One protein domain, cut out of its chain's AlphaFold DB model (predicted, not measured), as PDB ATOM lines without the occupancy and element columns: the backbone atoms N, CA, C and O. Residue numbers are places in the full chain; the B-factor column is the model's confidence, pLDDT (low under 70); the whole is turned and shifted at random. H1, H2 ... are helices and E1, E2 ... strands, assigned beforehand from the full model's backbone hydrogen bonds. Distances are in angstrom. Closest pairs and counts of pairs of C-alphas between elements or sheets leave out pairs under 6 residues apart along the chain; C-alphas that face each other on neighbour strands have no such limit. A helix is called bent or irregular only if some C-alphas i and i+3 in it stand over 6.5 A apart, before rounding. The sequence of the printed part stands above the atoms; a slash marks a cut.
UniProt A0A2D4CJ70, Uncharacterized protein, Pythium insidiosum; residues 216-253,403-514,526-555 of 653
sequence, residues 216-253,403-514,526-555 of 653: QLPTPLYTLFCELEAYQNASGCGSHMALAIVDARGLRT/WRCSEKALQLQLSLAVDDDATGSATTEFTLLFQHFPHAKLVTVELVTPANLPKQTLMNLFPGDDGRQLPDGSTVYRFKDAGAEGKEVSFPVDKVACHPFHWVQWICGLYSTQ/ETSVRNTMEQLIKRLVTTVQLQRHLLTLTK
ATOM      1  N   GLN A 216      26.700 -48.126   3.394       86.50
ATOM      2  CA  GLN A 216      27.366 -48.340   4.686       86.50
ATOM      3  C   GLN A 216      26.524 -49.145   5.685       86.50
ATOM      4  O   GLN A 216      27.086 -49.878   6.498       86.50
ATOM      5  N   LEU A 217      25.195 -49.014   5.652       90.31
ATOM      6  CA  LEU A 217      24.276 -49.686   6.572       90.31
ATOM      7  C   LEU A 217      23.633 -50.933   5.931       90.31
ATOM      8  O   LEU A 217      23.160 -50.854   4.797       90.31
ATOM      9  N   PRO A 218      23.521 -52.061   6.662       90.56
ATOM     10  CA  PRO A 218      22.634 -53.164   6.290       90.56
ATOM     11  C   PRO A 218      21.179 -52.698   6.146       90.56
ATOM     12  O   PRO A 218      20.755 -51.791   6.865       90.56
ATOM     13  N   THR A 219      20.393 -53.366   5.296       90.25
ATOM     14  CA  THR A 219      19.010 -52.974   4.959       90.25
ATOM     15  C   THR A 219      18.139 -52.589   6.165       90.25
ATOM     16  O   THR A 219      17.532 -51.525   6.096       90.25
ATOM     17  N   PRO A 220      18.109 -53.334   7.293       91.19
ATOM     18  CA  PRO A 220      17.279 -52.963   8.447       91.19
ATOM     19  C   PRO A 220      17.693 -51.638   9.107       91.19
ATOM     20  O   PRO A 220      16.845 -50.818   9.453       91.19
ATOM     21  N   LEU A 221      19.004 -51.392   9.232       92.38
ATOM     22  CA  LEU A 221      19.525 -50.133   9.772       92.38
ATOM     23  C   LEU A 221      19.373 -48.981   8.772       92.38
ATOM     24  O   LEU A 221      19.214 -47.838   9.189       92.38
ATOM     25  N   TYR A 222      19.389 -49.264   7.466       92.06
ATOM     26  CA  TYR A 222      19.092 -48.276   6.431       92.06
ATOM     27  C   TYR A 222      17.610 -47.855   6.436       92.06
ATOM     28  O   TYR A 222      17.327 -46.659   6.372       92.06
ATOM     29  N   THR A 223      16.674 -48.801   6.593       91.19
ATOM     30  CA  THR A 223      15.246 -48.507   6.813       91.19
ATOM     31  C   THR A 223      15.073 -47.613   8.040       91.19
ATOM     32  O   THR A 223      14.501 -46.531   7.934       91.19
ATOM     33  N   LEU A 224      15.656 -48.009   9.180       91.94
ATOM     34  CA  LEU A 224      15.598 -47.224  10.415       91.94
ATOM     35  C   LEU A 224      16.224 -45.826  10.258       91.94
ATOM     36  O   LEU A 224      15.686 -44.853  10.779       91.94
ATOM     37  N   PHE A 225      17.333 -45.698   9.524       91.69
ATOM     38  CA  PHE A 225      17.937 -44.399   9.218       91.69
ATOM     39  C   PHE A 225      16.976 -43.498   8.432       91.69
ATOM     40  O   PHE A 225      16.810 -42.338   8.802       91.69
ATOM     41  N   CYS A 226      16.310 -44.023   7.399       89.81
ATOM     42  CA  CYS A 226      15.353 -43.258   6.595       89.81
ATOM     43  C   CYS A 226      14.124 -42.831   7.413       89.81
ATOM     44  O   CYS A 226      13.692 -41.684   7.312       89.81
ATOM     45  N   GLU A 227      13.596 -43.718   8.257       89.75
ATOM     46  CA  GLU A 227      12.461 -43.427   9.139       89.75
ATOM     47  C   GLU A 227      12.803 -42.400  10.231       89.75
ATOM     48  O   GLU A 227      12.033 -41.470  10.484       89.75
ATOM     49  N   LEU A 228      13.979 -42.508  10.858       90.00
ATOM     50  CA  LEU A 228      14.436 -41.528  11.848       90.00
ATOM     51  C   LEU A 228      14.804 -40.185  11.200       90.00
ATOM     52  O   LEU A 228      14.516 -39.142  11.788       90.00
ATOM     53  N   GLU A 229      15.380 -40.182   9.992       87.81
ATOM     54  CA  GLU A 229      15.583 -38.965   9.197       87.81
ATOM     55  C   GLU A 229      14.227 -38.314   8.883       87.81
ATOM     56  O   GLU A 229      14.061 -37.110   9.083       87.81
ATOM     57  N   ALA A 230      13.232 -39.086   8.437       86.38
ATOM     58  CA  ALA A 230      11.884 -38.591   8.171       86.38
ATOM     59  C   ALA A 230      11.217 -38.028   9.441       86.38
ATOM     60  O   ALA A 230      10.643 -36.938   9.395       86.38
ATOM     61  N   TYR A 231      11.356 -38.702  10.588       87.94
ATOM     62  CA  TYR A 231      10.840 -38.225  11.873       87.94
ATOM     63  C   TYR A 231      11.515 -36.923  12.328       87.94
ATOM     64  O   TYR A 231      10.818 -35.962  12.660       87.94
ATOM     65  N   GLN A 232      12.849 -36.834  12.290       87.38
ATOM     66  CA  GLN A 232      13.606 -35.606  12.586       87.38
ATOM     67  C   GLN A 232      13.134 -34.446  11.688       87.38
ATOM     68  O   GLN A 232      12.899 -33.327  12.148       87.38
ATOM     69  N   ASN A 233      12.925 -34.742  10.403       83.69
ATOM     70  CA  ASN A 233      12.520 -33.791   9.373       83.69
ATOM     71  C   ASN A 233      11.047 -33.357   9.418       83.69
ATOM     72  O   ASN A 233      10.732 -32.312   8.844       83.69
ATOM     73  N   ALA A 234      10.168 -34.136  10.055       84.88
ATOM     74  CA  ALA A 234       8.740 -33.843  10.211       84.88
ATOM     75  C   ALA A 234       8.383 -33.277  11.598       84.88
ATOM     76  O   ALA A 234       7.412 -32.536  11.724       84.88
ATOM     77  N   SER A 235       9.159 -33.611  12.634       80.38
ATOM     78  CA  SER A 235       9.009 -33.076  13.998       80.38
ATOM     79  C   SER A 235       9.634 -31.691  14.178       80.38
ATOM     80  O   SER A 235       9.246 -30.957  15.081       80.38
ATOM     81  N   GLY A 236      10.616 -31.334  13.341       74.06
ATOM     82  CA  GLY A 236      11.413 -30.117  13.509       74.06
ATOM     83  C   GLY A 236      12.514 -30.242  14.570       74.06
ATOM     84  O   GLY A 236      13.280 -29.300  14.756       74.06
ATOM     85  N   CYS A 237      12.665 -31.404  15.217       68.00
ATOM     86  CA  CYS A 237      13.617 -31.651  16.305       68.00
ATOM     87  C   CYS A 237      15.096 -31.725  15.865       68.00
ATOM     88  O   CYS A 237      15.909 -32.331  16.556       68.00
ATOM     89  N   GLY A 238      15.485 -31.111  14.743       68.12
ATOM     90  CA  GLY A 238      16.845 -31.180  14.187       68.12
ATOM     91  C   GLY A 238      17.954 -30.598  15.081       68.12
ATOM     92  O   GLY A 238      19.120 -30.913  14.872       68.12
ATOM     93  N   SER A 239      17.607 -29.787  16.087       73.06
ATOM     94  CA  SER A 239      18.518 -29.311  17.144       73.06
ATOM     95  C   SER A 239      18.583 -30.223  18.378       73.06
ATOM     96  O   SER A 239      19.487 -30.070  19.193       73.06
ATOM     97  N   HIS A 240      17.632 -31.151  18.529       81.25
ATOM     98  CA  HIS A 240      17.473 -32.037  19.692       81.25
ATOM     99  C   HIS A 240      17.665 -33.520  19.355       81.25
ATOM    100  O   HIS A 240      17.615 -34.364  20.247       81.25
ATOM    101  N   MET A 241      17.864 -33.847  18.081       89.88
ATOM    102  CA  MET A 241      18.025 -35.199  17.563       89.88
ATOM    103  C   MET A 241      19.073 -35.179  16.454       89.88
ATOM    104  O   MET A 241      18.972 -34.368  15.534       89.88
ATOM    105  N   ALA A 242      20.043 -36.090  16.513       88.81
ATOM    106  CA  ALA A 242      21.060 -36.275  15.482       88.81
ATOM    107  C   ALA A 242      21.284 -37.765  15.182       88.81
ATOM    108  O   ALA A 242      21.136 -38.622  16.055       88.81
ATOM    109  N   LEU A 243      21.648 -38.062  13.933       90.25
ATOM    110  CA  LEU A 243      21.903 -39.411  13.430       90.25
ATOM    111  C   LEU A 243      23.340 -39.504  12.922       90.25
ATOM    112  O   LEU A 243      23.784 -38.648  12.154       90.25
ATOM    113  N   ALA A 244      24.051 -40.555  13.318       89.12
ATOM    114  CA  ALA A 244      25.416 -40.822  12.882       89.12
ATOM    115  C   ALA A 244      25.600 -42.301  12.517       89.12
ATOM    116  O   ALA A 244      25.142 -43.195  13.225       89.12
ATOM    117  N   ILE A 245      26.315 -42.560  11.421       89.88
ATOM    118  CA  ILE A 245      26.779 -43.905  11.059       89.88
ATOM    119  C   ILE A 245      28.143 -44.103  11.718       89.88
ATOM    120  O   ILE A 245      29.050 -43.288  11.535       89.88
ATOM    121  N   VAL A 246      28.273 -45.158  12.516       86.50
ATOM    122  CA  VAL A 246      29.419 -45.375  13.407       86.50
ATOM    123  C   VAL A 246      29.895 -46.820  13.287       86.50
ATOM    124  O   VAL A 246      29.125 -47.714  12.944       86.50
ATOM    125  N   ASP A 247      31.180 -47.068  13.521       83.50
ATOM    126  CA  ASP A 247      31.726 -48.425  13.533       83.50
ATOM    127  C   ASP A 247      31.197 -49.175  14.765       83.50
ATOM    128  O   ASP A 247      31.269 -48.657  15.879       83.50
ATOM    129  N   ALA A 248      30.705 -50.408  14.607       68.50
ATOM    130  CA  ALA A 248      30.034 -51.151  15.687       68.50
ATOM    131  C   ALA A 248      30.934 -51.479  16.902       68.50
ATOM    132  O   ALA A 248      30.453 -51.964  17.923       68.50
ATOM    133  N   ARG A 249      32.243 -51.202  16.802       57.81
ATOM    134  CA  ARG A 249      33.253 -51.346  17.866       57.81
ATOM    135  C   ARG A 249      33.794 -50.006  18.399       57.81
ATOM    136  O   ARG A 249      34.715 -50.021  19.209       57.81
ATOM    137  N   GLY A 250      33.295 -48.859  17.928       46.38
ATOM    138  CA  GLY A 250      33.920 -47.546  18.138       46.38
ATOM    139  C   GLY A 250      32.933 -46.438  18.497       46.38
ATOM    140  O   GLY A 250      32.642 -45.581  17.665       46.38
ATOM    141  N   LEU A 251      32.447 -46.433  19.742       46.56
ATOM    142  CA  LEU A 251      31.530 -45.409  20.251       46.56
ATOM    143  C   LEU A 251      32.128 -43.995  20.135       46.56
ATOM    144  O   LEU A 251      33.217 -43.729  20.645       46.56
ATOM    145  N   ARG A 252      31.384 -43.063  19.527       36.62
ATOM    146  CA  ARG A 252      31.774 -41.649  19.433       36.62
ATOM    147  C   ARG A 252      31.100 -40.836  20.535       36.62
ATOM    148  O   ARG A 252      29.907 -40.547  20.451       36.62
ATOM    149  N   THR A 253      31.873 -40.456  21.550       32.47
ATOM    150  CA  THR A 253      31.465 -39.490  22.580       32.47
ATOM    151  C   THR A 253      31.558 -38.053  22.049       32.47
ATOM    152  O   THR A 253      32.418 -37.728  21.231       32.47
ATOM    153  N   TRP A 403      26.467 -64.649  16.345       75.44
ATOM    154  CA  TRP A 403      26.481 -63.410  17.134       75.44
ATOM    155  C   TRP A 403      27.450 -62.339  16.602       75.44
ATOM    156  O   TRP A 403      27.841 -61.417  17.319       75.44
ATOM    157  N   ARG A 404      27.845 -62.426  15.329       77.81
ATOM    158  CA  ARG A 404      28.738 -61.461  14.680       77.81
ATOM    159  C   ARG A 404      27.981 -60.224  14.192       77.81
ATOM    160  O   ARG A 404      27.256 -60.289  13.203       77.81
ATOM    161  N   CYS A 405      28.188 -59.080  14.845       79.31
ATOM    162  CA  CYS A 405      27.624 -57.793  14.419       79.31
ATOM    163  C   CYS A 405      28.137 -57.347  13.033       79.31
ATOM    164  O   CYS A 405      29.268 -57.651  12.640       79.31
ATOM    165  N   SER A 406      27.345 -56.534  12.330       83.06
ATOM    166  CA  SER A 406      27.776 -55.764  11.157       83.06
ATOM    167  C   SER A 406      28.897 -54.773  11.490       83.06
ATOM    168  O   SER A 406      28.985 -54.272  12.607       83.06
ATOM    169  N   GLU A 407      29.739 -54.430  10.507       84.62
ATOM    170  CA  GLU A 407      30.849 -53.481  10.713       84.62
ATOM    171  C   GLU A 407      30.378 -52.080  11.124       84.62
ATOM    172  O   GLU A 407      31.039 -51.406  11.916       84.62
ATOM    173  N   LYS A 408      29.231 -51.645  10.587       88.19
ATOM    174  CA  LYS A 408      28.570 -50.386  10.939       88.19
ATOM    175  C   LYS A 408      27.363 -50.626  11.841       88.19
ATOM    176  O   LYS A 408      26.681 -51.648  11.735       88.19
ATOM    177  N   ALA A 409      27.100 -49.631  12.671       89.56
ATOM    178  CA  ALA A 409      25.954 -49.470  13.546       89.56
ATOM    179  C   ALA A 409      25.351 -48.067  13.332       89.56
ATOM    180  O   ALA A 409      26.022 -47.157  12.830       89.56
ATOM    181  N   LEU A 410      24.089 -47.888  13.718       92.00
ATOM    182  CA  LEU A 410      23.403 -46.595  13.663       92.00
ATOM    183  C   LEU A 410      23.357 -45.984  15.069       92.00
ATOM    184  O   LEU A 410      22.796 -46.576  15.988       92.00
ATOM    185  N   GLN A 411      23.948 -44.802  15.236       92.62
ATOM    186  CA  GLN A 411      23.936 -44.042  16.484       92.62
ATOM    187  C   GLN A 411      22.857 -42.950  16.411       92.62
ATOM    188  O   GLN A 411      22.883 -42.095  15.523       92.62
ATOM    189  N   LEU A 412      21.926 -42.974  17.366       92.56
ATOM    190  CA  LEU A 412      20.897 -41.958  17.582       92.56
ATOM    191  C   LEU A 412      21.273 -41.139  18.819       92.56
ATOM    192  O   LEU A 412      21.363 -41.683  19.920       92.56
ATOM    193  N   GLN A 413      21.477 -39.837  18.646       92.12
ATOM    194  CA  GLN A 413      21.733 -38.900  19.739       92.12
ATOM    195  C   GLN A 413      20.495 -38.034  19.985       92.12
ATOM    196  O   GLN A 413      19.867 -37.578  19.029       92.12
ATOM    197  N   LEU A 414      20.152 -37.812  21.256       91.88
ATOM    198  CA  LEU A 414      19.001 -37.011  21.680       91.88
ATOM    199  C   LEU A 414      19.413 -36.037  22.788       91.88
ATOM    200  O   LEU A 414      19.884 -36.471  23.835       91.88
ATOM    201  N   SER A 415      19.200 -34.739  22.587       90.69
ATOM    202  CA  SER A 415      19.528 -33.676  23.549       90.69
ATOM    203  C   SER A 415      18.231 -33.138  24.154       90.69
ATOM    204  O   SER A 415      17.636 -32.182  23.647       90.69
ATOM    205  N   LEU A 416      17.752 -33.807  25.207       89.50
ATOM    206  CA  LEU A 416      16.428 -33.585  25.792       89.50
ATOM    207  C   LEU A 416      16.511 -32.639  26.994       89.50
ATOM    208  O   LEU A 416      17.366 -32.808  27.862       89.50
ATOM    209  N   ALA A 417      15.597 -31.675  27.067       85.12
ATOM    210  CA  ALA A 417      15.416 -30.850  28.256       85.12
ATOM    211  C   ALA A 417      14.785 -31.689  29.384       85.12
ATOM    212  O   ALA A 417      13.802 -32.397  29.157       85.12
ATOM    213  N   VAL A 418      15.362 -31.628  30.586       81.81
ATOM    214  CA  VAL A 418      14.835 -32.272  31.793       81.81
ATOM    215  C   VAL A 418      14.708 -31.214  32.879       81.81
ATOM    216  O   VAL A 418      15.705 -30.626  33.298       81.81
ATOM    217  N   ASP A 419      13.483 -30.978  33.342       72.69
ATOM    218  CA  ASP A 419      13.218 -29.917  34.311       72.69
ATOM    219  C   ASP A 419      13.923 -30.151  35.655       72.69
ATOM    220  O   ASP A 419      14.067 -31.283  36.127       72.69
ATOM    221  N   ASP A 420      14.398 -29.050  36.239       64.12
ATOM    222  CA  ASP A 420      15.229 -29.025  37.437       64.12
ATOM    223  C   ASP A 420      14.646 -28.050  38.466       64.12
ATOM    224  O   ASP A 420      14.746 -26.829  38.300       64.12
ATOM    225  N   ASP A 421      14.083 -28.605  39.542       58.16
ATOM    226  CA  ASP A 421      13.492 -27.883  40.676       58.16
ATOM    227  C   ASP A 421      14.419 -26.821  41.304       58.16
ATOM    228  O   ASP A 421      13.934 -25.923  41.993       58.16
ATOM    229  N   ALA A 422      15.743 -26.917  41.112       56.44
ATOM    230  CA  ALA A 422      16.722 -26.025  41.736       56.44
ATOM    231  C   ALA A 422      17.240 -24.897  40.823       56.44
ATOM    232  O   ALA A 422      17.620 -23.842  41.332       56.44
ATOM    233  N   THR A 423      17.299 -25.108  39.502       49.38
ATOM    234  CA  THR A 423      18.031 -24.209  38.576       49.38
ATOM    235  C   THR A 423      17.394 -23.999  37.197       49.38
ATOM    236  O   THR A 423      17.945 -23.248  36.394       49.38
ATOM    237  N   GLY A 424      16.230 -24.594  36.913       60.16
ATOM    238  CA  GLY A 424      15.602 -24.531  35.588       60.16
ATOM    239  C   GLY A 424      16.149 -25.575  34.604       60.16
ATOM    240  O   GLY A 424      17.161 -26.221  34.860       60.16
ATOM    241  N   SER A 425      15.426 -25.779  33.498       64.44
ATOM    242  CA  SER A 425      15.529 -26.994  32.673       64.44
ATOM    243  C   SER A 425      16.948 -27.310  32.182       64.44
ATOM    244  O   SER A 425      17.578 -26.520  31.476       64.44
ATOM    245  N   ALA A 426      17.442 -28.491  32.554       77.06
ATOM    246  CA  ALA A 426      18.791 -28.960  32.277       77.06
ATOM    247  C   ALA A 426      18.790 -29.917  31.076       77.06
ATOM    248  O   ALA A 426      18.187 -30.992  31.115       77.06
ATOM    249  N   THR A 427      19.491 -29.556  30.001       84.62
ATOM    250  CA  THR A 427      19.616 -30.426  28.824       84.62
ATOM    251  C   THR A 427      20.512 -31.625  29.131       84.62
ATOM    252  O   THR A 427      21.673 -31.466  29.503       84.62
ATOM    253  N   THR A 428      19.980 -32.832  28.942       87.88
ATOM    254  CA  THR A 428      20.704 -34.101  29.072       87.88
ATOM    255  C   THR A 428      20.878 -34.734  27.695       87.88
ATOM    256  O   THR A 428      19.909 -34.887  26.951       87.88
ATOM    257  N   GLU A 429      22.109 -35.120  27.357       90.44
ATOM    258  CA  GLU A 429      22.400 -35.863  26.130       90.44
ATOM    259  C   GLU A 429      22.285 -37.370  26.354       90.44
ATOM    260  O   GLU A 429      22.908 -37.941  27.254       90.44
ATOM    261  N   PHE A 430      21.518 -38.019  25.486       91.88
ATOM    262  CA  PHE A 430      21.350 -39.459  25.421       91.88
ATOM    263  C   PHE A 430      21.938 -39.988  24.114       91.88
ATOM    264  O   PHE A 430      21.917 -39.313  23.085       91.88
ATOM    265  N   THR A 431      22.464 -41.210  24.135       91.75
ATOM    266  CA  THR A 431      22.945 -41.896  22.929       91.75
ATOM    267  C   THR A 431      22.473 -43.340  22.935       91.75
ATOM    268  O   THR A 431      22.839 -44.107  23.826       91.75
ATOM    269  N   LEU A 432      21.681 -43.695  21.924       92.44
ATOM    270  CA  LEU A 432      21.285 -45.063  21.621       92.44
ATOM    271  C   LEU A 432      22.123 -45.589  20.454       92.44
ATOM    272  O   LEU A 432      22.380 -44.864  19.491       92.44
ATOM    273  N   LEU A 433      22.527 -46.854  20.533       91.62
ATOM    274  CA  LEU A 433      23.292 -47.537  19.494       91.62
ATOM    275  C   LEU A 433      22.506 -48.750  18.990       91.62
ATOM    276  O   LEU A 433      22.251 -49.673  19.760       91.62
ATOM    277  N   PHE A 434      22.147 -48.747  17.708       92.88
ATOM    278  CA  PHE A 434      21.465 -49.850  17.033       92.88
ATOM    279  C   PHE A 434      22.475 -50.705  16.258       92.88
ATOM    280  O   PHE A 434      23.180 -50.197  15.378       92.88
ATOM    281  N   GLN A 435      22.546 -52.000  16.567       90.56
ATOM    282  CA  GLN A 435      23.481 -52.957  15.960       90.56
ATOM    283  C   GLN A 435      22.714 -54.062  15.230       90.56
ATOM    284  O   GLN A 435      21.674 -54.501  15.706       90.56
ATOM    285  N   HIS A 436      23.225 -54.536  14.092       89.75
ATOM    286  CA  HIS A 436      22.582 -55.585  13.297       89.75
ATOM    287  C   HIS A 436      23.418 -56.869  13.265       89.75
ATOM    288  O   HIS A 436      24.626 -56.830  13.036       89.75
ATOM    289  N   PHE A 437      22.753 -58.006  13.445       86.19
ATOM    290  CA  PHE A 437      23.319 -59.351  13.435       86.19
ATOM    291  C   PHE A 437      22.826 -60.078  12.172       86.19
ATOM    292  O   PHE A 437      21.726 -60.635  12.189       86.19
ATOM    293  N   PRO A 438      23.577 -60.058  11.052       82.81
ATOM    294  CA  PRO A 438      23.100 -60.558   9.760       82.81
ATOM    295  C   PRO A 438      22.726 -62.045   9.742       82.81
ATOM    296  O   PRO A 438      21.779 -62.409   9.049       82.81
ATOM    297  N   HIS A 439      23.413 -62.900  10.506       78.62
ATOM    298  CA  HIS A 439      23.110 -64.336  10.560       78.62
ATOM    299  C   HIS A 439      21.828 -64.617  11.372       78.62
ATOM    300  O   HIS A 439      20.915 -65.299  10.896       78.62
ATOM    301  N   ALA A 440      21.692 -63.982  12.542       75.69
ATOM    302  CA  ALA A 440      20.475 -64.029  13.359       75.69
ATOM    303  C   ALA A 440      19.280 -63.268  12.737       75.69
ATOM    304  O   ALA A 440      18.138 -63.512  13.125       75.69
ATOM    305  N   LYS A 441      19.532 -62.376  11.763       83.00
ATOM    306  CA  LYS A 441      18.569 -61.445  11.131       83.00
ATOM    307  C   LYS A 441      17.861 -60.550  12.149       83.00
ATOM    308  O   LYS A 441      16.639 -60.429  12.153       83.00
ATOM    309  N   LEU A 442      18.653 -59.951  13.032       85.31
ATOM    310  CA  LEU A 442      18.176 -59.294  14.246       85.31
ATOM    311  C   LEU A 442      18.828 -57.919  14.412       85.31
ATOM    312  O   LEU A 442      20.019 -57.768  14.129       85.31
ATOM    313  N   VAL A 443      18.080 -56.924  14.893       89.25
ATOM    314  CA  VAL A 443      18.636 -55.637  15.340       89.25
ATOM    315  C   VAL A 443      18.501 -55.529  16.856       89.25
ATOM    316  O   VAL A 443      17.433 -55.758  17.410       89.25
ATOM    317  N   THR A 444      19.573 -55.159  17.545       89.31
ATOM    318  CA  THR A 444      19.539 -54.834  18.975       89.31
ATOM    319  C   THR A 444      19.704 -53.336  19.187       89.31
ATOM    320  O   THR A 444      20.178 -52.619  18.302       89.31
ATOM    321  N   VAL A 445      19.350 -52.859  20.381       91.19
ATOM    322  CA  VAL A 445      19.644 -51.491  20.822       91.19
ATOM    323  C   VAL A 445      20.268 -51.478  22.217       91.19
ATOM    324  O   VAL A 445      19.906 -52.278  23.079       91.19
ATOM    325  N   GLU A 446      21.198 -50.554  22.443       89.25
ATOM    326  CA  GLU A 446      21.783 -50.240  23.751       89.25
ATOM    327  C   GLU A 446      21.623 -48.744  24.055       89.25
ATOM    328  O   GLU A 446      21.815 -47.909  23.168       89.25
ATOM    329  N   LEU A 447      21.305 -48.391  25.307       90.06
ATOM    330  CA  LEU A 447      21.412 -47.016  25.809       90.06
ATOM    331  C   LEU A 447      22.815 -46.816  26.395       90.06
ATOM    332  O   LEU A 447      23.096 -47.256  27.506       90.06
ATOM    333  N   VAL A 448      23.691 -46.147  25.645       87.50
ATOM    334  CA  VAL A 448      25.127 -46.067  25.959       87.50
ATOM    335  C   VAL A 448      25.488 -44.815  26.765       87.50
ATOM    336  O   VAL A 448      26.463 -44.783  27.513       87.50
ATOM    337  N   THR A 449      24.721 -43.736  26.614       86.62
ATOM    338  CA  THR A 449      24.930 -42.472  27.342       86.62
ATOM    339  C   THR A 449      23.574 -41.910  27.771       86.62
ATOM    340  O   THR A 449      22.639 -41.986  26.970       86.62
ATOM    341  N   PRO A 450      23.442 -41.349  28.991       84.00
ATOM    342  CA  PRO A 450      24.455 -41.280  30.051       84.00
ATOM    343  C   PRO A 450      24.573 -42.594  30.847       84.00
ATOM    344  O   PRO A 450      23.584 -43.135  31.336       84.00
ATOM    345  N   ALA A 451      25.807 -43.070  31.054       80.88
ATOM    346  CA  ALA A 451      26.118 -44.367  31.682       80.88
ATOM    347  C   ALA A 451      25.711 -44.508  33.172       80.88
ATOM    348  O   ALA A 451      25.836 -45.584  33.748       80.88
ATOM    349  N   ASN A 452      25.212 -43.434  33.796       81.19
ATOM    350  CA  ASN A 452      24.720 -43.417  35.181       81.19
ATOM    351  C   ASN A 452      23.248 -43.873  35.317       81.19
ATOM    352  O   ASN A 452      22.689 -43.833  36.418       81.19
ATOM    353  N   LEU A 453      22.602 -44.248  34.206       83.81
ATOM    354  CA  LEU A 453      21.244 -44.792  34.166       83.81
ATOM    355  C   LEU A 453      21.262 -46.330  34.201       83.81
ATOM    356  O   LEU A 453      22.223 -46.943  33.735       83.81
ATOM    357  N   PRO A 454      20.215 -46.984  34.741       82.50
ATOM    358  CA  PRO A 454      20.141 -48.442  34.749       82.50
ATOM    359  C   PRO A 454      20.074 -48.987  33.316       82.50
ATOM    360  O   PRO A 454      19.311 -48.481  32.492       82.50
ATOM    361  N   LYS A 455      20.819 -50.060  33.019       78.62
ATOM    362  CA  LYS A 455      20.834 -50.705  31.687       78.62
ATOM    363  C   LYS A 455      19.430 -51.095  31.203       78.62
ATOM    364  O   LYS A 455      19.124 -51.031  30.020       78.62
ATOM    365  N   GLN A 456      18.551 -51.406  32.151       83.81
ATOM    366  CA  GLN A 456      17.159 -51.798  31.961       83.81
ATOM    367  C   GLN A 456      16.222 -50.643  31.547       83.81
ATOM    368  O   GLN A 456      15.026 -50.864  31.407       83.81
ATOM    369  N   THR A 457      16.727 -49.419  31.327       87.19
ATOM    370  CA  THR A 457      15.915 -48.228  30.976       87.19
ATOM    371  C   THR A 457      15.028 -48.429  29.735       87.19
ATOM    372  O   THR A 457      13.962 -47.823  29.651       87.19
ATOM    373  N   LEU A 458      15.439 -49.272  28.780       89.44
ATOM    374  CA  LEU A 458      14.674 -49.548  27.554       89.44
ATOM    375  C   LEU A 458      13.721 -50.758  27.665       89.44
ATOM    376  O   LEU A 458      12.907 -50.964  26.765       89.44
ATOM    377  N   MET A 459      13.796 -51.540  28.750       88.12
ATOM    378  CA  MET A 459      12.915 -52.692  28.973       88.12
ATOM    379  C   MET A 459      11.478 -52.247  29.239       88.12
ATOM    380  O   MET A 459      11.241 -51.247  29.923       88.12
ATOM    381  N   ASN A 460      10.515 -53.007  28.716       86.62
ATOM    382  CA  ASN A 460       9.086 -52.724  28.814       86.62
ATOM    383  C   ASN A 460       8.770 -51.266  28.409       86.62
ATOM    384  O   ASN A 460       8.003 -50.555  29.068       86.62
ATOM    385  N   LEU A 461       9.397 -50.788  27.323       87.94
ATOM    386  CA  LEU A 461       8.977 -49.553  26.645       87.94
ATOM    387  C   LEU A 461       7.538 -49.698  26.124       87.94
ATOM    388  O   LEU A 461       6.740 -48.769  26.226       87.94
ATOM    389  N   PHE A 462       7.210 -50.907  25.661       86.44
ATOM    390  CA  PHE A 462       5.858 -51.390  25.410       86.44
ATOM    391  C   PHE A 462       5.576 -52.617  26.301       86.44
ATOM    392  O   PHE A 462       6.518 -53.334  26.655       86.44
ATOM    393  N   PRO A 463       4.315 -52.875  26.703       82.00
ATOM    394  CA  PRO A 463       3.997 -53.962  27.631       82.00
ATOM    395  C   PRO A 463       4.423 -55.338  27.103       82.00
ATOM    396  O   PRO A 463       4.043 -55.730  26.002       82.00
ATOM    397  N   GLY A 464       5.187 -56.079  27.909       76.94
ATOM    398  CA  GLY A 464       5.664 -57.427  27.578       76.94
ATOM    399  C   GLY A 464       6.916 -57.500  26.693       76.94
ATOM    400  O   GLY A 464       7.365 -58.606  26.419       76.94
ATOM    401  N   ASP A 465       7.496 -56.372  26.271       83.31
ATOM    402  CA  ASP A 465       8.735 -56.340  25.478       83.31
ATOM    403  C   ASP A 465       9.966 -56.177  26.394       83.31
ATOM    404  O   ASP A 465      10.442 -55.065  26.649       83.31
ATOM    405  N   ASP A 466      10.440 -57.295  26.957       79.25
ATOM    406  CA  ASP A 466      11.514 -57.313  27.965       79.25
ATOM    407  C   ASP A 466      12.937 -57.395  27.381       79.25
ATOM    408  O   ASP A 466      13.913 -57.222  28.112       79.25
ATOM    409  N   GLY A 467      13.066 -57.629  26.069       79.94
ATOM    410  CA  GLY A 467      14.352 -57.731  25.375       79.94
ATOM    411  C   GLY A 467      15.204 -58.935  25.789       79.94
ATOM    412  O   GLY A 467      16.435 -58.854  25.724       79.94
ATOM    413  N   ARG A 468      14.579 -60.022  26.261       76.62
ATOM    414  CA  ARG A 468      15.244 -61.290  26.617       76.62
ATOM    415  C   ARG A 468      14.894 -62.431  25.664       76.62
ATOM    416  O   ARG A 468      15.745 -63.276  25.397       76.62
ATOM    417  N   GLN A 469      13.663 -62.450  25.161       74.94
ATOM    418  CA  GLN A 469      13.201 -63.415  24.160       74.94
ATOM    419  C   GLN A 469      13.683 -63.022  22.755       74.94
ATOM    420  O   GLN A 469      13.913 -61.844  22.475       74.94
ATOM    421  N   LEU A 470      13.851 -64.006  21.865       75.00
ATOM    422  CA  LEU A 470      14.135 -63.755  20.452       75.00
ATOM    423  C   LEU A 470      12.814 -63.562  19.684       75.00
ATOM    424  O   LEU A 470      11.957 -64.442  19.747       75.00
ATOM    425  N   PRO A 471      12.635 -62.463  18.929       71.25
ATOM    426  CA  PRO A 471      11.424 -62.244  18.142       71.25
ATOM    427  C   PRO A 471      11.154 -63.349  17.104       71.25
ATOM    428  O   PRO A 471      12.057 -63.734  16.348       71.25
ATOM    429  N   ASP A 472       9.891 -63.797  17.032       59.88
ATOM    430  CA  ASP A 472       9.348 -64.698  15.999       59.88
ATOM    431  C   ASP A 472       9.732 -64.182  14.595       59.88
ATOM    432  O   ASP A 472       9.198 -63.181  14.114       59.88
ATOM    433  N   GLY A 473      10.674 -64.855  13.925       56.03
ATOM    434  CA  GLY A 473      11.177 -64.443  12.607       56.03
ATOM    435  C   GLY A 473      12.672 -64.157  12.518       56.03
ATOM    436  O   GLY A 473      13.222 -64.199  11.415       56.03
ATOM    437  N   SER A 474      13.340 -63.946  13.653       57.75
ATOM    438  CA  SER A 474      14.787 -64.165  13.738       57.75
ATOM    439  C   SER A 474      15.133 -65.585  13.264       57.75
ATOM    440  O   SER A 474      14.285 -66.488  13.288       57.75
ATOM    441  N   THR A 475      16.364 -65.809  12.795       54.47
ATOM    442  CA  THR A 475      16.802 -67.159  12.408       54.47
ATOM    443  C   THR A 475      16.974 -68.007  13.669       54.47
ATOM    444  O   THR A 475      18.083 -68.173  14.165       54.47
ATOM    445  N   VAL A 476      15.880 -68.568  14.193       50.97
ATOM    446  CA  VAL A 476      15.951 -69.671  15.153       50.97
ATOM    447  C   VAL A 476      16.623 -70.824  14.419       50.97
ATOM    448  O   VAL A 476      16.016 -71.426  13.525       50.97
ATOM    449  N   TYR A 477      17.866 -71.131  14.792       50.00
ATOM    450  CA  TYR A 477      18.566 -72.358  14.409       50.00
ATOM    451  C   TYR A 477      17.899 -73.534  15.134       50.00
ATOM    452  O   TYR A 477      18.460 -74.174  16.014       50.00
ATOM    453  N   ARG A 478      16.642 -73.799  14.766       46.56
ATOM    454  CA  ARG A 478      15.937 -75.028  15.096       46.56
ATOM    455  C   ARG A 478      16.583 -76.106  14.241       46.56
ATOM    456  O   ARG A 478      16.100 -76.371  13.139       46.56
ATOM    457  N   PHE A 479      17.687 -76.654  14.746       41.19
ATOM    458  CA  PHE A 479      18.315 -77.867  14.238       41.19
ATOM    459  C   PHE A 479      17.200 -78.874  13.945       41.19
ATOM    460  O   PHE A 479      16.431 -79.247  14.832       41.19
ATOM    461  N   LYS A 480      17.024 -79.185  12.658       39.34
ATOM    462  CA  LYS A 480      15.990 -80.096  12.150       39.34
ATOM    463  C   LYS A 480      16.593 -81.461  11.831       39.34
ATOM    464  O   LYS A 480      16.171 -82.134  10.892       39.34
ATOM    465  N   ASP A 481      17.558 -81.869  12.645       38.38
ATOM    466  CA  ASP A 481      18.018 -83.247  12.691       38.38
ATOM    467  C   ASP A 481      16.850 -84.120  13.151       38.38
ATOM    468  O   ASP A 481      16.119 -83.777  14.083       38.38
ATOM    469  N   ALA A 482      16.619 -85.222  12.441       39.59
ATOM    470  CA  ALA A 482      15.333 -85.923  12.408       39.59
ATOM    471  C   ALA A 482      15.016 -86.777  13.661       39.59
ATOM    472  O   ALA A 482      14.351 -87.806  13.561       39.59
ATOM    473  N   GLY A 483      15.484 -86.352  14.836       41.75
ATOM    474  CA  GLY A 483      15.274 -87.019  16.122       41.75
ATOM    475  C   GLY A 483      15.630 -86.198  17.368       41.75
ATOM    476  O   GLY A 483      15.458 -86.709  18.471       41.75
ATOM    477  N   ALA A 484      16.102 -84.951  17.231       40.75
ATOM    478  CA  ALA A 484      16.418 -84.079  18.365       40.75
ATOM    479  C   ALA A 484      15.359 -82.977  18.526       40.75
ATOM    480  O   ALA A 484      14.975 -82.321  17.555       40.75
ATOM    481  N   GLU A 485      14.893 -82.741  19.755       41.88
ATOM    482  CA  GLU A 485      14.034 -81.588  20.040       41.88
ATOM    483  C   GLU A 485      14.836 -80.297  19.834       41.88
ATOM    484  O   GLU A 485      15.918 -80.119  20.396       41.88
ATOM    485  N   GLY A 486      14.325 -79.411  18.974       45.41
ATOM    486  CA  GLY A 486      15.070 -78.258  18.469       45.41
ATOM    487  C   GLY A 486      15.446 -77.264  19.567       45.41
ATOM    488  O   GLY A 486      14.652 -76.392  19.911       45.41
ATOM    489  N   LYS A 487      16.676 -77.396  20.071       46.84
ATOM    490  CA  LYS A 487      17.273 -76.618  21.161       46.84
ATOM    491  C   LYS A 487      17.177 -75.114  20.888       46.84
ATOM    492  O   LYS A 487      17.837 -74.588  19.995       46.84
ATOM    493  N   GLU A 488      16.343 -74.421  21.659       54.19
ATOM    494  CA  GLU A 488      16.126 -72.983  21.503       54.19
ATOM    495  C   GLU A 488      17.357 -72.201  21.986       54.19
ATOM    496  O   GLU A 488      17.646 -72.121  23.181       54.19
ATOM    497  N   VAL A 489      18.115 -71.645  21.036       58.53
ATOM    498  CA  VAL A 489      19.303 -70.834  21.322       58.53
ATOM    499  C   VAL A 489      18.856 -69.484  21.881       58.53
ATOM    500  O   VAL A 489      18.420 -68.607  21.137       58.53
ATOM    501  N   SER A 490      18.958 -69.305  23.196       62.19
ATOM    502  CA  SER A 490      18.635 -68.036  23.847       62.19
ATOM    503  C   SER A 490      19.649 -66.940  23.497       62.19
ATOM    504  O   SER A 490      20.843 -67.191  23.313       62.19
ATOM    505  N   PHE A 491      19.180 -65.689  23.416       67.94
ATOM    506  CA  PHE A 491      20.075 -64.544  23.257       67.94
ATOM    507  C   PHE A 491      21.019 -64.449  24.475       67.94
ATOM    508  O   PHE A 491      20.556 -64.625  25.606       67.94
ATOM    509  N   PRO A 492      22.320 -64.141  24.306       67.25
ATOM    510  CA  PRO A 492      23.286 -64.077  25.407       67.25
ATOM    511  C   PRO A 492      23.151 -62.791  26.258       67.25
ATOM    512  O   PRO A 492      24.097 -62.014  26.397       67.25
ATOM    513  N   VAL A 493      21.971 -62.599  26.863       64.50
ATOM    514  CA  VAL A 493      21.538 -61.433  27.666       64.50
ATOM    515  C   VAL A 493      22.552 -61.031  28.742       64.50
ATOM    516  O   VAL A 493      22.774 -59.845  28.966       64.50
ATOM    517  N   ASP A 494      23.204 -61.996  29.393       58.81
ATOM    518  CA  ASP A 494      24.149 -61.719  30.484       58.81
ATOM    519  C   ASP A 494      25.567 -61.352  29.996       58.81
ATOM    520  O   ASP A 494      26.418 -60.964  30.799       58.81
ATOM    521  N   LYS A 495      25.845 -61.468  28.688       54.50
ATOM    522  CA  LYS A 495      27.167 -61.201  28.080       54.50
ATOM    523  C   LYS A 495      27.202 -59.946  27.205       54.50
ATOM    524  O   LYS A 495      28.292 -59.437  26.948       54.50
ATOM    525  N   VAL A 496      26.055 -59.451  26.737       61.62
ATOM    526  CA  VAL A 496      25.965 -58.333  25.783       61.62
ATOM    527  C   VAL A 496      24.976 -57.286  26.298       61.62
ATOM    528  O   VAL A 496      23.897 -57.627  26.761       61.62
ATOM    529  N   ALA A 497      25.342 -56.002  26.238       63.84
ATOM    530  CA  ALA A 497      24.537 -54.907  26.795       63.84
ATOM    531  C   ALA A 497      23.423 -54.387  25.859       63.84
ATOM    532  O   ALA A 497      22.635 -53.531  26.263       63.84
ATOM    533  N   CYS A 498      23.349 -54.897  24.627       76.81
ATOM    534  CA  CYS A 498      22.331 -54.548  23.644       76.81
ATOM    535  C   CYS A 498      21.215 -55.605  23.606       76.81
ATOM    536  O   CYS A 498      21.485 -56.804  23.633       76.81
ATOM    537  N   HIS A 499      19.957 -55.163  23.527       84.06
ATOM    538  CA  HIS A 499      18.779 -56.027  23.657       84.06
ATOM    539  C   HIS A 499      17.938 -56.080  22.364       84.06
ATOM    540  O   HIS A 499      17.722 -55.033  21.742       84.06
ATOM    541  N   PRO A 500      17.438 -57.263  21.950       87.56
ATOM    542  CA  PRO A 500      16.621 -57.442  20.748       87.56
ATOM    543  C   PRO A 500      15.117 -57.216  20.995       87.56
ATOM    544  O   PRO A 500      14.308 -58.117  20.794       87.56
ATOM    545  N   PHE A 501      14.716 -56.015  21.422       87.69
ATOM    546  CA  PHE A 501      13.291 -55.705  21.635       87.69
ATOM    547  C   PHE A 501      12.450 -55.893  20.358       87.69
ATOM    548  O   PHE A 501      12.923 -55.636  19.244       87.69
ATOM    549  N   HIS A 502      11.181 -56.272  20.504       86.12
ATOM    550  CA  HIS A 502      10.247 -56.412  19.383       86.12
ATOM    551  C   HIS A 502       9.995 -55.067  18.685       86.12
ATOM    552  O   HIS A 502       9.998 -55.008  17.452       86.12
ATOM    553  N   TRP A 503       9.861 -53.972  19.447       88.12
ATOM    554  CA  TRP A 503       9.679 -52.628  18.877       88.12
ATOM    555  C   TRP A 503      10.848 -52.194  17.985       88.12
ATOM    556  O   TRP A 503      10.630 -51.468  17.015       88.12
ATOM    557  N   VAL A 504      12.073 -52.664  18.264       90.31
ATOM    558  CA  VAL A 504      13.263 -52.380  17.443       90.31
ATOM    559  C   VAL A 504      13.170 -53.083  16.092       90.31
ATOM    560  O   VAL A 504      13.434 -52.450  15.071       90.31
ATOM    561  N   GLN A 505      12.756 -54.356  16.055       88.62
ATOM    562  CA  GLN A 505      12.609 -55.078  14.783       88.62
ATOM    563  C   GLN A 505      11.552 -54.399  13.905       88.62
ATOM    564  O   GLN A 505      11.787 -54.155  12.720       88.62
ATOM    565  N   TRP A 506      10.430 -54.007  14.524       86.75
ATOM    566  CA  TRP A 506       9.309 -53.349  13.857       86.75
ATOM    567  C   TRP A 506       9.730 -52.056  13.141       86.75
ATOM    568  O   TRP A 506       9.533 -51.932  11.932       86.75
ATOM    569  N   ILE A 507      10.400 -51.127  13.838       89.19
ATOM    570  CA  ILE A 507      10.875 -49.867  13.229       89.19
ATOM    571  C   ILE A 507      12.035 -50.049  12.230       89.19
ATOM    572  O   ILE A 507      12.338 -49.129  11.475       89.19
ATOM    573  N   CYS A 508      12.676 -51.223  12.197       89.19
ATOM    574  CA  CYS A 508      13.673 -51.584  11.182       89.19
ATOM    575  C   CYS A 508      13.066 -52.293   9.953       89.19
ATOM    576  O   CYS A 508      13.798 -52.630   9.021       89.19
ATOM    577  N   GLY A 509      11.755 -52.568   9.945       85.19
ATOM    578  CA  GLY A 509      11.095 -53.366   8.906       85.19
ATOM    579  C   GLY A 509      11.405 -54.871   8.969       85.19
ATOM    580  O   GLY A 509      11.171 -55.586   7.997       85.19
ATOM    581  N   LEU A 510      11.937 -55.363  10.092       78.69
ATOM    582  CA  LEU A 510      12.159 -56.787  10.345       78.69
ATOM    583  C   LEU A 510      10.924 -57.386  11.021       78.69
ATOM    584  O   LEU A 510      10.803 -57.374  12.243       78.69
ATOM    585  N   TYR A 511      10.007 -57.943  10.230       68.75
ATOM    586  CA  TYR A 511       8.893 -58.720  10.768       68.75
ATOM    587  C   TYR A 511       8.596 -59.956   9.919       68.75
ATOM    588  O   TYR A 511       8.509 -59.883   8.693       68.75
ATOM    589  N   SER A 512       8.423 -61.101  10.581       54.16
ATOM    590  CA  SER A 512       8.023 -62.355   9.943       54.16
ATOM    591  C   SER A 512       6.530 -62.559  10.132       54.16
ATOM    592  O   SER A 512       6.073 -62.954  11.203       54.16
ATOM    593  N   THR A 513       5.751 -62.317   9.078       45.56
ATOM    594  CA  THR A 513       4.312 -62.594   9.083       45.56
ATOM    595  C   THR A 513       4.044 -64.099   9.015       45.56
ATOM    596  O   THR A 513       3.594 -64.614   7.987       45.56
ATOM    597  N   GLN A 514       4.259 -64.819  10.117       43.59
ATOM    598  CA  GLN A 514       3.579 -66.093  10.309       43.59
ATOM    599  C   GLN A 514       2.090 -65.818  10.530       43.59
ATOM    600  O   GLN A 514       1.622 -65.674  11.654       43.59
ATOM    601  N   GLU A 526       1.309 -52.561  16.561       64.88
ATOM    602  CA  GLU A 526       2.046 -52.029  15.414       64.88
ATOM    603  C   GLU A 526       2.543 -50.610  15.736       64.88
ATOM    604  O   GLU A 526       1.789 -49.632  15.745       64.88
ATOM    605  N   THR A 527       3.823 -50.488  16.088       70.12
ATOM    606  CA  THR A 527       4.374 -49.267  16.685       70.12
ATOM    607  C   THR A 527       4.960 -48.352  15.619       70.12
ATOM    608  O   THR A 527       6.045 -48.577  15.090       70.12
ATOM    609  N   SER A 528       4.246 -47.268  15.303       84.62
ATOM    610  CA  SER A 528       4.803 -46.222  14.442       84.62
ATOM    611  C   SER A 528       6.048 -45.600  15.080       84.62
ATOM    612  O   SER A 528       6.097 -45.379  16.291       84.62
ATOM    613  N   VAL A 529       7.034 -45.249  14.250       89.00
ATOM    614  CA  VAL A 529       8.295 -44.605  14.671       89.00
ATOM    615  C   VAL A 529       8.023 -43.363  15.527       89.00
ATOM    616  O   VAL A 529       8.706 -43.134  16.520       89.00
ATOM    617  N   ARG A 530       6.950 -42.619  15.216       90.06
ATOM    618  CA  ARG A 530       6.426 -41.523  16.044       90.06
ATOM    619  C   ARG A 530       6.111 -41.962  17.478       90.06
ATOM    620  O   ARG A 530       6.668 -41.381  18.402       90.06
ATOM    621  N   ASN A 531       5.246 -42.962  17.667       89.62
ATOM    622  CA  ASN A 531       4.861 -43.443  18.999       89.62
ATOM    623  C   ASN A 531       6.083 -43.989  19.753       89.62
ATOM    624  O   ASN A 531       6.278 -43.675  20.922       89.62
ATOM    625  N   THR A 532       6.956 -44.735  19.071       91.75
ATOM    626  CA  THR A 532       8.211 -45.237  19.647       91.75
ATOM    627  C   THR A 532       9.114 -44.103  20.135       91.75
ATOM    628  O   THR A 532       9.594 -44.164  21.264       91.75
ATOM    629  N   MET A 533       9.291 -43.035  19.352       91.62
ATOM    630  CA  MET A 533      10.055 -41.855  19.773       91.62
ATOM    631  C   MET A 533       9.372 -41.090  20.917       91.62
ATOM    632  O   MET A 533      10.051 -40.663  21.848       91.62
ATOM    633  N   GLU A 534       8.044 -40.959  20.903       90.06
ATOM    634  CA  GLU A 534       7.271 -40.303  21.967       90.06
ATOM    635  C   GLU A 534       7.364 -41.073  23.304       90.06
ATOM    636  O   GLU A 534       7.656 -40.463  24.338       90.06
ATOM    637  N   GLN A 535       7.221 -42.408  23.302       90.75
ATOM    638  CA  GLN A 535       7.442 -43.221  24.508       90.75
ATOM    639  C   GLN A 535       8.915 -43.223  24.935       90.75
ATOM    640  O   GLN A 535       9.190 -43.160  26.132       90.75
ATOM    641  N   LEU A 536       9.867 -43.269  23.995       92.19
ATOM    642  CA  LEU A 536      11.301 -43.258  24.301       92.19
ATOM    643  C   LEU A 536      11.711 -41.956  24.996       92.19
ATOM    644  O   LEU A 536      12.324 -42.002  26.059       92.19
ATOM    645  N   ILE A 537      11.328 -40.799  24.450       91.44
ATOM    646  CA  ILE A 537      11.593 -39.485  25.056       91.44
ATOM    647  C   ILE A 537      10.977 -39.423  26.461       91.44
ATOM    648  O   ILE A 537      11.658 -39.066  27.423       91.44
ATOM    649  N   LYS A 538       9.719 -39.860  26.612       90.81
ATOM    650  CA  LYS A 538       9.026 -39.924  27.906       90.81
ATOM    651  C   LYS A 538       9.739 -40.837  28.911       90.81
ATOM    652  O   LYS A 538       9.901 -40.444  30.067       90.81
ATOM    653  N   ARG A 539      10.194 -42.026  28.497       92.19
ATOM    654  CA  ARG A 539      10.969 -42.961  29.332       92.19
ATOM    655  C   ARG A 539      12.293 -42.331  29.762       92.19
ATOM    656  O   ARG A 539      12.568 -42.285  30.951       92.19
ATOM    657  N   LEU A 540      13.074 -41.780  28.832       91.56
ATOM    658  CA  LEU A 540      14.386 -41.194  29.129       91.56
ATOM    659  C   LEU A 540      14.296 -40.012  30.110       91.56
ATOM    660  O   LEU A 540      15.035 -39.981  31.097       91.56
ATOM    661  N   VAL A 541      13.352 -39.086  29.902       90.50
ATOM    662  CA  VAL A 541      13.120 -37.946  30.812       90.50
ATOM    663  C   VAL A 541      12.665 -38.431  32.194       90.50
ATOM    664  O   VAL A 541      13.253 -38.041  33.207       90.50
ATOM    665  N   THR A 542      11.674 -39.329  32.260       90.06
ATOM    666  CA  THR A 542      11.158 -39.835  33.549       90.06
ATOM    667  C   THR A 542      12.178 -40.688  34.306       90.06
ATOM    668  O   THR A 542      12.242 -40.594  35.531       90.06
ATOM    669  N   THR A 543      13.036 -41.458  33.627       90.56
ATOM    670  CA  THR A 543      14.125 -42.200  34.282       90.56
ATOM    671  C   THR A 543      15.210 -41.264  34.827       90.56
ATOM    672  O   THR A 543      15.704 -41.520  35.925       90.56
ATOM    673  N   VAL A 544      15.546 -40.152  34.153       90.00
ATOM    674  CA  VAL A 544      16.454 -39.136  34.729       90.00
ATOM    675  C   VAL A 544      15.822 -38.462  35.948       90.00
ATOM    676  O   VAL A 544      16.479 -38.375  36.983       90.00
ATOM    677  N   GLN A 545      14.556 -38.041  35.880       88.19
ATOM    678  CA  GLN A 545      13.849 -37.446  37.026       88.19
ATOM    679  C   GLN A 545      13.782 -38.415  38.219       88.19
ATOM    680  O   GLN A 545      14.158 -38.053  39.334       88.19
ATOM    681  N   LEU A 546      13.417 -39.680  37.984       89.94
ATOM    682  CA  LEU A 546      13.433 -40.729  39.005       89.94
ATOM    683  C   LEU A 546      14.835 -40.914  39.605       89.94
ATOM    684  O   LEU A 546      14.978 -40.925  40.825       89.94
ATOM    685  N   GLN A 547      15.880 -41.022  38.779       88.69
ATOM    686  CA  GLN A 547      17.256 -41.187  39.259       88.69
ATOM    687  C   GLN A 547      17.725 -39.964  40.067       88.69
ATOM    688  O   GLN A 547      18.398 -40.132  41.082       88.69
ATOM    689  N   ARG A 548      17.316 -38.743  39.690       86.38
ATOM    690  CA  ARG A 548      17.544 -37.526  40.486       86.38
ATOM    691  C   ARG A 548      16.846 -37.607  41.846       86.38
ATOM    692  O   ARG A 548      17.499 -37.365  42.857       86.38
ATOM    693  N   HIS A 549      15.573 -38.005  41.901       86.25
ATOM    694  CA  HIS A 549      14.845 -38.176  43.166       86.25
ATOM    695  C   HIS A 549      15.502 -39.236  44.071       86.25
ATOM    696  O   HIS A 549      15.735 -38.976  45.250       86.25
ATOM    697  N   LEU A 550      15.881 -40.392  43.516       88.38
ATOM    698  CA  LEU A 550      16.586 -41.464  44.233       88.38
ATOM    699  C   LEU A 550      17.947 -41.004  44.784       88.38
ATOM    700  O   LEU A 550      18.292 -41.304  45.930       88.38
ATOM    701  N   LEU A 551      18.716 -40.238  44.005       85.94
ATOM    702  CA  LEU A 551      19.972 -39.635  44.458       85.94
ATOM    703  C   LEU A 551      19.755 -38.577  45.549       85.94
ATOM    704  O   LEU A 551      20.571 -38.488  46.463       85.94
ATOM    705  N   THR A 552      18.669 -37.803  45.497       85.25
ATOM    706  CA  THR A 552      18.307 -36.853  46.560       85.25
ATOM    707  C   THR A 552      17.936 -37.579  47.854       85.25
ATOM    708  O   THR A 552      18.461 -37.215  48.903       85.25
ATOM    709  N   LEU A 553      17.139 -38.655  47.796       84.50
ATOM    710  CA  LEU A 553      16.825 -39.493  48.965       84.50
ATOM    711  C   LEU A 553      18.085 -40.106  49.597       84.50
ATOM    712  O   LEU A 553      18.221 -40.127  50.817       84.50
ATOM    713  N   THR A 554      19.043 -40.531  48.768       84.12
ATOM    714  CA  THR A 554      20.331 -41.100  49.209       84.12
ATOM    715  C   THR A 554      21.242 -40.055  49.881       84.12
ATOM    716  O   THR A 554      22.123 -40.413  50.658       84.12
ATOM    717  N   LYS A 555      21.038 -38.756  49.612       80.31
ATOM    718  CA  LYS A 555      21.802 -37.636  50.196       80.31
ATOM    719  C   LYS A 555      21.218 -37.090  51.506       80.31
ATOM    720  O   LYS A 555      21.832 -36.203  52.095       80.31
TER     721      LYS A 555
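This is residues 216 to 253, 403 to 514 and 526 to 555 of the 653 residues of an uncharacterized protein of Pythium insidiosum (UniProt A0A2D4CJ70). A strongly twisted wall of four strands has two long helices over one face: H1 runs along the strands, and H4 crosses them and sticks out beyond the sheet with residues 549 to 554. Two short helices, H2 and H3, only graze the sheet, and between them runs a long link whose residues 480 to 485 stick out. The 180 printed residues hold H1 E1 E2 E3 E4 H2 H3 H4 along the chain; the sheet's order is E1 E2 E3 E4, all antiparallel, and the class is mixed. The whole is compact, with a radius of gyration of the C-alphas of 17.7 A, yet elongated in outline at 67 by 39 by 32 A.

In the sheet, E2 (residues 408 to 418), E3 (426 to 437) and E4 (442 to 449) form a meander, each strand the antiparallel neighbour of the one before, in two hairpins. N 412 and O 432 of E2 and E3 are 2.9 A apart, and N 435 and O 444 of E3 and E4 3.0 A, both within hydrogen-bond range. E1 (241 to 247) is the edge strand beside E2, with N 244 and O 411 at 2.9 A. H1 (219 to 235) lies over E2 and E3 at a height of 8.8 A, at 17 degrees to E2 on the local plane. On the same face H4 (529 to 554) lies over E2 and E3 at a height of 5.4 A, only just across the strands at 60.1 degrees to E3 on the local plane. These form two layers, helices on one face of a sheet. H1 and H4 touch about perpendicular at 80 degrees, closest at the C-alphas of Tyr 231 and Arg 530, 6.9 A. H3 (502 to 507) only just touches H1, with 3 pairs of C-alphas within 8 A, the closest those of Leu 224 and Ile 507 at 6.1 A. H2 (455 to 458) touches H4, closest at the C-alphas of Thr 457 and Thr 543, 7.1 A. Every O i to N i+4 pair is within hydrogen-bond range in H1, H3 and H4; H2 is too short for one.

E3 spans 36.0 A, E2 30.8 A, E4 22.4 A and E1 19.5 A. H1 begins at C-alpha 219 (19.010, -52.974, 4.959) and spans 24.0 A. H4 spans 36.7 A, to C-alpha 554 (20.331, -41.100, 49.209). H3 spans 9.0 A; H2 is irregular, with C-alphas 455 and 458 7.5 A apart.

The farthest C-alphas, of Thr 423 and Ala 482, are 67.1 A apart. The printed part has two cuts: across the first, with 149 residues not printed, C-alphas 253 and 403 are 25.0 A apart, and across the second, with 11 residues not printed, C-alphas 514 and 526 are 15.0 A apart. The link from H2 to H3, 43 residues, is long. Mean pLDDT of the printed part is 78.2; 45 residues are under 70, among them 472 to 497.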